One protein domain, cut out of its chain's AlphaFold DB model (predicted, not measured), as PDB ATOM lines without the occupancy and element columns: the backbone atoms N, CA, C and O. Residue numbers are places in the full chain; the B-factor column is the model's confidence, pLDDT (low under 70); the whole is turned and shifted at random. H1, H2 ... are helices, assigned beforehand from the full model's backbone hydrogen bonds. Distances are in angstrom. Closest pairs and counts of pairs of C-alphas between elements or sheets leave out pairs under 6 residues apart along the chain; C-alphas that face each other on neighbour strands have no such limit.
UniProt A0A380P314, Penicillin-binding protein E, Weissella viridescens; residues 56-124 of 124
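Overview. This is residues 56 to 124 of the 124 residues of the protein "Penicillin-binding protein E" of Weissella viridescens (UniProt A0A380P314). This is a chain of long loops with little regular structure: two very short helices, H1 and H3, touch in the body, and the longer H2 lies toward the far end, where residues 91 to 96 stick out. The 69 printed residues hold three named helices, in the order H1, H2, H3, and no named strand; the class is all helix, though only 18 residues are in named elements. The whole is compact, with a radius of gyration of the C-alphas of 11.5 A and spans of 34 by 23 by 16 A.

Arrangement. Past residues 56 to 72, look for H1, residues 73 to 77; it is apart from H2, residues 95 to 103. H1 touches H3, residues 119 to 122, closest at the C-alphas of Val 76 and Gly 121, 5.1 A. H2 and H3 are close but not clearly touching; their closest C-alphas, of Leu 102 and Val 120, are 6.5 A apart. In H1 and H2 every O i to N i+4 pair is within hydrogen-bond range; H3 is too short for one.

Along the chain. Find C-alpha 73 at (35.138, 38.367, 37.604), where H1 begins. H2 runs 12.1 A from C-alpha 95 at (14.953, 36.432, 47.253). H3 ends at C-alpha 122, (26.196, 37.013, 35.261).

Size, cuts and confidence. The C-alphas farthest apart, of Ala 56 and Thr 91, are 36.1 A apart. Both links are long, the printed part has no cut, and no printed residue is under 70 in pLDDT.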
ATOM      1  N   ALA A  56      40.701  40.381  37.468       97.38
ATOM      2  CA  ALA A  56      41.389  39.307  38.179       97.38
ATOM      3  C   ALA A  56      40.992  39.233  39.664       97.38
ATOM      4  O   ALA A  56      41.323  38.263  40.349       97.38
ATOM      5  N   ARG A  57      40.257  40.230  40.174       97.25
ATOM      6  CA  ARG A  57      39.712  40.212  41.529       97.25
ATOM      7  C   ARG A  57      38.701  39.075  41.690       97.25
ATOM      8  O   ARG A  57      37.982  38.722  40.756       97.25
ATOM      9  N   THR A  58      38.625  38.514  42.891       98.19
ATOM     10  CA  THR A  58      37.698  37.423  43.204       98.19
ATOM     11  C   THR A  58      36.292  37.957  43.461       98.19
ATOM     12  O   THR A  58      36.139  39.046  44.020       98.19
ATOM     13  N   ILE A  59      35.257  37.192  43.108       97.75
ATOM     14  CA  ILE A  59      33.854  37.560  43.376       97.75
ATOM     15  C   ILE A  59      33.648  37.842  44.868       97.75
ATOM     16  O   ILE A  59      33.041  38.845  45.246       97.75
ATOM     17  N   GLN A  60      34.241  37.009  45.728       97.62
ATOM     18  CA  GLN A  60      34.116  37.123  47.180       97.62
ATOM     19  C   GLN A  60      34.635  38.457  47.744       97.62
ATOM     20  O   GLN A  60      34.162  38.918  48.781       97.62
ATOM     21  N   SER A  61      35.562  39.128  47.053       96.50
ATOM     22  CA  SER A  61      36.052  40.450  47.472       96.50
ATOM     23  C   SER A  61      34.978  41.551  47.448       96.50
ATOM     24  O   SER A  61      35.140  42.571  48.116       96.50
ATOM     25  N   VAL A  62      33.904  41.353  46.676       95.56
ATOM     26  CA  VAL A  62      32.746  42.256  46.575       95.56
ATOM     27  C   VAL A  62      31.510  41.632  47.225       95.56
ATOM     28  O   VAL A  62      30.713  42.344  47.832       95.56
ATOM     29  N   LEU A  63      31.375  40.305  47.145       96.44
ATOM     30  CA  LEU A  63      30.284  39.523  47.728       96.44
ATOM     31  C   LEU A  63      30.825  38.533  48.775       96.44
ATOM     32  O   LEU A  63      30.981  37.350  48.467       96.44
ATOM     33  N   PRO A  64      31.093  38.962  50.024       96.50
ATOM     34  CA  PRO A  64      31.737  38.115  51.032       96.50
ATOM     35  C   PRO A  64      30.982  36.824  51.376       96.50
ATOM     36  O   PRO A  64      31.578  35.895  51.908       96.50
ATOM     37  N   GLN A  65      29.675  36.760  51.099       96.19
ATOM     38  CA  GLN A  65      28.847  35.569  51.322       96.19
ATOM     39  C   GLN A  65      28.978  34.514  50.212       96.19
ATOM     40  O   GLN A  65      28.446  33.416  50.369       96.19
ATOM     41  N   PHE A  66      29.641  34.829  49.095       97.62
ATOM     42  CA  PHE A  66      29.891  33.874  48.020       97.62
ATOM     43  C   PHE A  66      30.860  32.783  48.497       97.62
ATOM     44  O   PHE A  66      31.910  33.086  49.068       97.62
ATOM     45  N   ASN A  67      30.504  31.514  48.279       96.69
ATOM     46  CA  ASN A  67      31.184  30.378  48.906       96.69
ATOM     47  C   ASN A  67      32.577  30.074  48.317       96.69
ATOM     48  O   ASN A  67      33.391  29.442  48.985       96.69
ATOM     49  N   TYR A  68      32.871  30.521  47.091       96.94
ATOM     50  CA  TYR A  68      34.152  30.250  46.427       96.94
ATOM     51  C   TYR A  68      35.085  31.454  46.494       96.94
ATOM     52  O   TYR A  68      34.716  32.580  46.156       96.94
ATOM     53  N   THR A  69      36.320  31.200  46.907       96.94
ATOM     54  CA  THR A  69      37.311  32.248  47.189       96.94
ATOM     55  C   THR A  69      38.171  32.593  45.978       96.94
ATOM     56  O   THR A  69      38.737  33.677  45.909       96.94
ATOM     57  N   GLU A  70      38.252  31.675  45.020       96.81
ATOM     58  CA  GLU A  70      39.191  31.673  43.901       96.81
ATOM     59  C   GLU A  70      38.568  32.126  42.575       96.81
ATOM     60  O   GLU A  70      39.296  32.432  41.633       96.81
ATOM     61  N   ILE A  71      37.233  32.183  42.491       98.38
ATOM     62  CA  ILE A  71      36.535  32.555  41.256       98.38
ATOM     63  C   ILE A  71      36.668  34.055  41.024       98.38
ATOM     64  O   ILE A  71      36.308  34.857  41.889       98.38
ATOM     65  N   THR A  72      37.133  34.433  39.837       98.50
ATOM     66  CA  THR A  72      37.328  35.832  39.439       98.50
ATOM     67  C   THR A  72      36.191  36.375  38.581       98.50
ATOM     68  O   THR A  72      35.464  35.625  37.921       98.50
ATOM     69  N   PHE A  73      36.062  37.704  38.532       98.25
ATOM     70  CA  PHE A  73      35.138  38.367  37.604       98.25
ATOM     71  C   PHE A  73      35.475  38.044  36.143       98.25
ATOM     72  O   PHE A  73      34.573  37.840  35.332       98.25
ATOM     73  N   GLN A  74      36.762  37.916  35.803       98.31
ATOM     74  CA  GLN A  74      37.193  37.496  34.472       98.31
ATOM     75  C   GLN A  74      36.630  36.118  34.105       98.31
ATOM     76  O   GLN A  74      36.076  35.958  33.017       98.31
ATOM     77  N   GLN A  75      36.741  35.137  35.004       98.56
ATOM     78  CA  GLN A  75      36.229  33.785  34.764       98.56
ATOM     79  C   GLN A  75      34.706  33.774  34.601       98.56
ATOM     80  O   GLN A  75      34.181  33.066  33.744       98.56
ATOM     81  N   VAL A  76      33.983  34.592  35.370       98.12
ATOM     82  CA  VAL A  76      32.535  34.773  35.195       98.12
ATOM     83  C   VAL A  76      32.206  35.321  33.803       98.12
ATOM     84  O   VAL A  76      31.411  34.716  33.080       98.12
ATOM     85  N   LEU A  77      32.843  36.425  33.398       98.12
ATOM     86  CA  LEU A  77      32.570  37.073  32.111       98.12
ATOM     87  C   LEU A  77      32.938  36.187  30.914       98.12
ATOM     88  O   LEU A  77      32.281  36.264  29.875       98.12
ATOM     89  N   GLN A  78      33.951  35.331  31.071       98.00
ATOM     90  CA  GLN A  78      34.428  34.389  30.054       98.00
ATOM     91  C   GLN A  78      33.721  33.029  30.087       98.00
ATOM     92  O   GLN A  78      34.064  32.159  29.288       98.00
ATOM     93  N   HIS A  79      32.739  32.834  30.975       98.38
ATOM     94  CA  HIS A  79      32.049  31.554  31.149       98.38
ATOM     95  C   HIS A  79      32.981  30.395  31.551       98.38
ATOM     96  O   HIS A  79      32.725  29.248  31.205       98.38
ATOM     97  N   THR A  80      34.049  30.674  32.299       98.62
ATOM     98  CA  THR A  80      35.026  29.684  32.788       98.62
ATOM     99  C   THR A  80      35.041  29.546  34.310       98.62
ATOM    100  O   THR A  80      35.971  28.990  34.879       98.62
ATOM    101  N   SER A  81      34.020  30.035  35.013       98.12
ATOM    102  CA  SER A  81      33.939  29.966  36.482       98.12
ATOM    103  C   SER A  81      33.604  28.579  37.041       98.12
ATOM    104  O   SER A  81      33.694  28.383  38.247       98.12
ATOM    105  N   GLY A  82      33.162  27.640  36.200       98.12
ATOM    106  CA  GLY A  82      32.621  26.350  36.642       98.12
ATOM    107  C   GLY A  82      31.179  26.421  37.164       98.12
ATOM    108  O   GLY A  82      30.603  25.387  37.488       98.12
ATOM    109  N   LEU A  83      30.559  27.607  37.229       97.88
ATOM    110  CA  LEU A  83      29.171  27.767  37.680       97.88
ATOM    111  C   LEU A  83      28.172  27.165  36.672       97.88
ATOM    112  O   LEU A  83      28.400  27.220  35.461       97.88
ATOM    113  N   PRO A  84      27.023  26.639  37.137       96.81
ATOM    114  CA  PRO A  84      26.023  26.071  36.246       96.81
ATOM    115  C   PRO A  84      25.314  27.116  35.390       96.81
ATOM    116  O   PRO A  84      25.372  28.320  35.643       96.81
ATOM    117  N   SER A  85      24.602  26.633  34.369       96.12
ATOM    118  CA  SER A  85      23.960  27.498  33.382       96.12
ATOM    119  C   SER A  85      22.842  28.363  33.950       96.12
ATOM    120  O   SER A  85      22.717  29.515  33.555       96.12
ATOM    121  N   SER A  86      22.057  27.846  34.895       93.50
ATOM    122  CA  SER A  86      20.897  28.540  35.453       93.50
ATOM    123  C   SER A  86      20.685  28.228  36.933       93.50
ATOM    124  O   SER A  86      21.081  27.169  37.431       93.50
ATOM    125  N   VAL A  87      19.968  29.119  37.617       91.00
ATOM    126  CA  VAL A  87      19.447  28.876  38.970       91.00
ATOM    127  C   VAL A  87      18.450  27.713  38.984       91.00
ATOM    128  O   VAL A  87      17.882  27.335  37.949       91.00
ATOM    129  N   ARG A  88      18.222  27.122  40.159       88.44
ATOM    130  CA  ARG A  88      17.209  26.072  40.339       88.44
ATOM    131  C   ARG A  88      15.813  26.642  40.080       88.44
ATOM    132  O   ARG A  88      15.397  27.622  40.692       88.44
ATOM    133  N   LYS A  89      15.063  26.007  39.176       87.44
ATOM    134  CA  LYS A  89      13.691  26.419  38.856       87.44
ATOM    135  C   LYS A  89      12.746  26.024  39.989       87.44
ATOM    136  O   LYS A  89      12.732  24.873  40.415       87.44
ATOM    137  N   THR A  90      11.932  26.970  40.437       88.56
ATOM    138  CA  THR A  90      10.874  26.752  41.430       88.56
ATOM    139  C   THR A  90       9.699  27.682  41.147       88.56
ATOM    140  O   THR A  90       9.883  28.782  40.628       88.56
ATOM    141  N   THR A  91       8.486  27.243  41.479       89.31
ATOM    142  CA  THR A  91       7.257  28.041  41.346       89.31
ATOM    143  C   THR A  91       7.065  29.038  42.491       89.31
ATOM    144  O   THR A  91       6.204  29.907  42.396       89.31
ATOM    145  N   GLN A  92       7.861  28.935  43.560       91.44
ATOM    146  CA  GLN A  92       7.791  29.784  44.756       91.44
ATOM    147  C   GLN A  92       9.172  30.375  45.076       91.44
ATOM    148  O   GLN A  92       9.730  30.138  46.143       91.44
ATOM    149  N   LEU A  93       9.777  31.080  44.116       92.00
ATOM    150  CA  LEU A  93      11.105  31.670  44.303       92.00
ATOM    151  C   LEU A  93      11.028  32.870  45.254       92.00
ATOM    152  O   LEU A  93      10.371  33.862  44.940       92.00
ATOM    153  N   THR A  94      11.741  32.810  46.380       94.88
ATOM    154  CA  THR A  94      12.011  33.990  47.214       94.88
ATOM    155  C   THR A  94      13.403  34.548  46.932       94.88
ATOM    156  O   THR A  94      14.272  33.872  46.374       94.88
ATOM    157  N   ARG A  95      13.637  35.794  47.354       93.50
ATOM    158  CA  ARG A  95      14.953  36.432  47.253       93.50
ATOM    159  C   ARG A  95      16.010  35.654  48.034       93.50
ATOM    160  O   ARG A  95      17.119  35.469  47.547       93.50
ATOM    161  N   GLU A  96      15.669  35.182  49.226       94.81
ATOM    162  CA  GLU A  96      16.567  34.430  50.103       94.81
ATOM    163  C   GLU A  96      16.948  33.093  49.466       94.81
ATOM    164  O   GLU A  96      18.119  32.713  49.492       94.81
ATOM    165  N   MET A  97      15.986  32.412  48.832       94.19
ATOM    166  CA  MET A  97      16.241  31.180  48.084       94.19
ATOM    167  C   MET A  97      17.163  31.432  46.893       94.19
ATOM    168  O   MET A  97      18.108  30.671  46.694       94.19
ATOM    169  N   LEU A  98      16.923  32.507  46.133       94.06
ATOM    170  CA  LEU A  98      17.769  32.886  45.004       94.06
ATOM    171  C   LEU A  98      19.201  33.183  45.455       94.06
ATOM    172  O   LEU A  98      20.134  32.616  44.904       94.06
ATOM    173  N   LEU A  99      19.384  34.027  46.472       94.69
ATOM    174  CA  LEU A  99      20.717  34.363  46.980       94.69
ATOM    175  C   LEU A  99      21.433  33.138  47.550       94.69
ATOM    176  O   LEU A  99      22.623  32.962  47.315       94.69
ATOM    177  N   THR A 100      20.707  32.267  48.254       93.56
ATOM    178  CA  THR A 100      21.269  31.006  48.751       93.56
ATOM    179  C   THR A 100      21.746  30.130  47.595       93.56
ATOM    180  O   THR A 100      22.847  29.584  47.674       93.56
ATOM    181  N   ASP A 101      20.954  30.016  46.524       93.88
ATOM    182  CA  ASP A 101      21.320  29.241  45.335       93.88
ATOM    183  C   ASP A 101      22.507  29.871  44.594       93.88
ATOM    184  O   ASP A 101      23.435  29.151  44.250       93.88
ATOM    185  N   LEU A 102      22.529  31.199  44.408       95.19
ATOM    186  CA  LEU A 102      23.633  31.916  43.755       95.19
ATOM    187  C   LEU A 102      24.952  31.773  44.523       95.19
ATOM    188  O   LEU A 102      25.998  31.566  43.913       95.19
ATOM    189  N   TYR A 103      24.916  31.870  45.854       95.94
ATOM    190  CA  TYR A 103      26.133  31.898  46.668       95.94
ATOM    191  C   TYR A 103      26.725  30.526  46.967       95.94
ATOM    192  O   TYR A 103      27.930  30.435  47.188       95.94
ATOM    193  N   ASN A 104      25.907  29.470  46.956       94.38
ATOM    194  CA  ASN A 104      26.309  28.129  47.393       94.38
ATOM    195  C   ASN A 104      26.200  27.079  46.280       94.38
ATOM    196  O   ASN A 104      26.086  25.881  46.555       94.38
ATOM    197  N   ARG A 105      26.168  27.504  45.015       92.56
ATOM    198  CA  ARG A 105      25.976  26.581  43.900       92.56
ATOM    199  C   ARG A 105      27.207  25.716  43.674       92.56
ATOM    200  O   ARG A 105      28.268  26.241  43.378       92.56
ATOM    201  N   GLU A 106      27.032  24.399  43.718       95.81
ATOM    202  CA  GLU A 106      28.081  23.457  43.319       95.81
ATOM    203  C   GLU A 106      28.591  23.747  41.901       95.81
ATOM    204  O   GLU A 106      27.796  23.959  40.975       95.81
ATOM    205  N   LEU A 107      29.917  23.741  41.748       97.44
ATOM    206  CA  LEU A 107      30.576  23.892  40.456       97.44
ATOM    207  C   LEU A 107      30.455  22.605  39.635       97.44
ATOM    208  O   LEU A 107      30.531  21.499  40.167       97.44
ATOM    209  N   ILE A 108      30.300  22.764  38.325       97.62
ATOM    210  CA  ILE A 108      30.303  21.676  37.341       97.62
ATOM    211  C   ILE A 108      31.741  21.234  37.030       97.62
ATOM    212  O   ILE A 108      31.987  20.058  36.781       97.62
ATOM    213  N   SER A 109      32.685  22.172  37.065       98.00
ATOM    214  CA  SER A 109      34.110  21.950  36.812       98.00
ATOM    215  C   SER A 109      34.951  22.908  37.654       98.00
ATOM    216  O   SER A 109      34.430  23.836  38.277       98.00
ATOM    217  N   ALA A 110      36.261  22.671  37.712       98.06
ATOM    218  CA  ALA A 110      37.159  23.572  38.422       98.06
ATOM    219  C   ALA A 110      37.215  24.950  37.722       98.06
ATOM    220  O   ALA A 110      37.207  25.021  36.488       98.06
ATOM    221  N   PRO A 111      37.307  26.064  38.471       98.25
ATOM    222  CA  PRO A 111      37.419  27.386  37.866       98.25
ATOM    223  C   PRO A 111      38.624  27.482  36.920       98.25
ATOM    224  O   PRO A 111      39.750  27.132  37.270       98.25
ATOM    225  N   GLY A 112      38.390  27.981  35.709       98.00
ATOM    226  CA  GLY A 112      39.395  28.181  34.670       98.00
ATOM    227  C   GLY A 112      39.704  26.959  33.801       98.00
ATOM    228  O   GLY A 112      40.518  27.097  32.891       98.00
ATOM    229  N   THR A 113      39.090  25.792  34.036       98.06
ATOM    230  CA  THR A 113      39.430  24.572  33.277       98.06
ATOM    231  C   THR A 113      38.532  24.315  32.072       98.06
ATOM    232  O   THR A 113      38.995  23.752  31.084       98.06
ATOM    233  N   GLU A 114      37.263  24.720  32.130       98.44
ATOM    234  CA  GLU A 114      36.268  24.460  31.082       98.44
ATOM    235  C   GLU A 114      35.380  25.680  30.828       98.44
ATOM    236  O   GLU A 114      35.228  26.543  31.693       98.44
ATOM    237  N   ILE A 115      34.777  25.746  29.636       98.38
ATOM    238  CA  ILE A 115      33.798  26.778  29.281       98.38
ATOM    239  C   ILE A 115      32.388  26.223  29.496       98.38
ATOM    240  O   ILE A 115      31.943  25.328  28.775       98.38
ATOM    241  N   HIS A 116      31.653  26.815  30.434       97.81
ATOM    242  CA  HIS A 116      30.232  26.569  30.659       97.81
ATOM    243  C   HIS A 116      29.465  27.886  30.618       97.81
ATOM    244  O   HIS A 116      29.605  28.742  31.494       97.81
ATOM    245  N   TYR A 117      28.614  28.042  29.603       97.69
ATOM    246  CA  TYR A 117      27.708  29.182  29.523       97.69
ATOM    247  C   TYR A 117      26.860  29.274  30.798       97.69
ATOM    248  O   TYR A 117      26.187  28.308  31.161       97.69
ATOM    249  N   SER A 118      26.897  30.429  31.466       97.62
ATOM    250  CA  SER A 118      26.339  30.610  32.805       97.62
ATOM    251  C   SER A 118      25.594  31.930  32.953       97.62
ATOM    252  O   SER A 118      26.192  33.006  32.913       97.62
ATOM    253  N   ASP A 119      24.280  31.834  33.163       96.62
ATOM    254  CA  ASP A 119      23.459  32.941  33.645       96.62
ATOM    255  C   ASP A 119      23.741  33.207  35.125       96.62
ATOM    256  O   ASP A 119      23.800  34.366  35.516       96.62
ATOM    257  N   VAL A 120      23.992  32.156  35.922       96.25
ATOM    258  CA  VAL A 120      24.341  32.268  37.352       96.25
ATOM    259  C   VAL A 120      25.557  33.164  37.547       96.25
ATOM    260  O   VAL A 120      25.516  34.052  38.388       96.25
ATOM    261  N   GLY A 121      26.605  32.985  36.738       96.56
ATOM    262  CA  GLY A 121      27.782  33.848  36.786       96.56
ATOM    263  C   GLY A 121      27.434  35.321  36.567       96.56
ATOM    264  O   GLY A 121      27.867  36.164  37.334       96.56
ATOM    265  N   TYR A 122      26.604  35.634  35.569       97.06
ATOM    266  CA  TYR A 122      26.196  37.013  35.261       97.06
ATOM    267  C   TYR A 122      25.137  37.588  36.224       97.06
ATOM    268  O   TYR A 122      24.758  38.750  36.073       97.06
ATOM    269  N   MET A 123      24.639  36.793  37.176       95.38
ATOM    270  CA  MET A 123      23.755  37.236  38.262       95.38
ATOM    271  C   MET A 123      24.520  37.616  39.545       95.38
ATOM    272  O   MET A 123      23.892  38.157  40.455       95.38
ATOM    273  N   LEU A 124      25.824  37.312  39.624       93.31
ATOM    274  CA  LEU A 124      26.735  37.724  40.703       93.31
ATOM    275  C   LEU A 124      27.277  39.135  40.434       93.31
ATOM    276  O   LEU A 124      27.294  39.931  41.395       93.31
TER     277      LEU A 124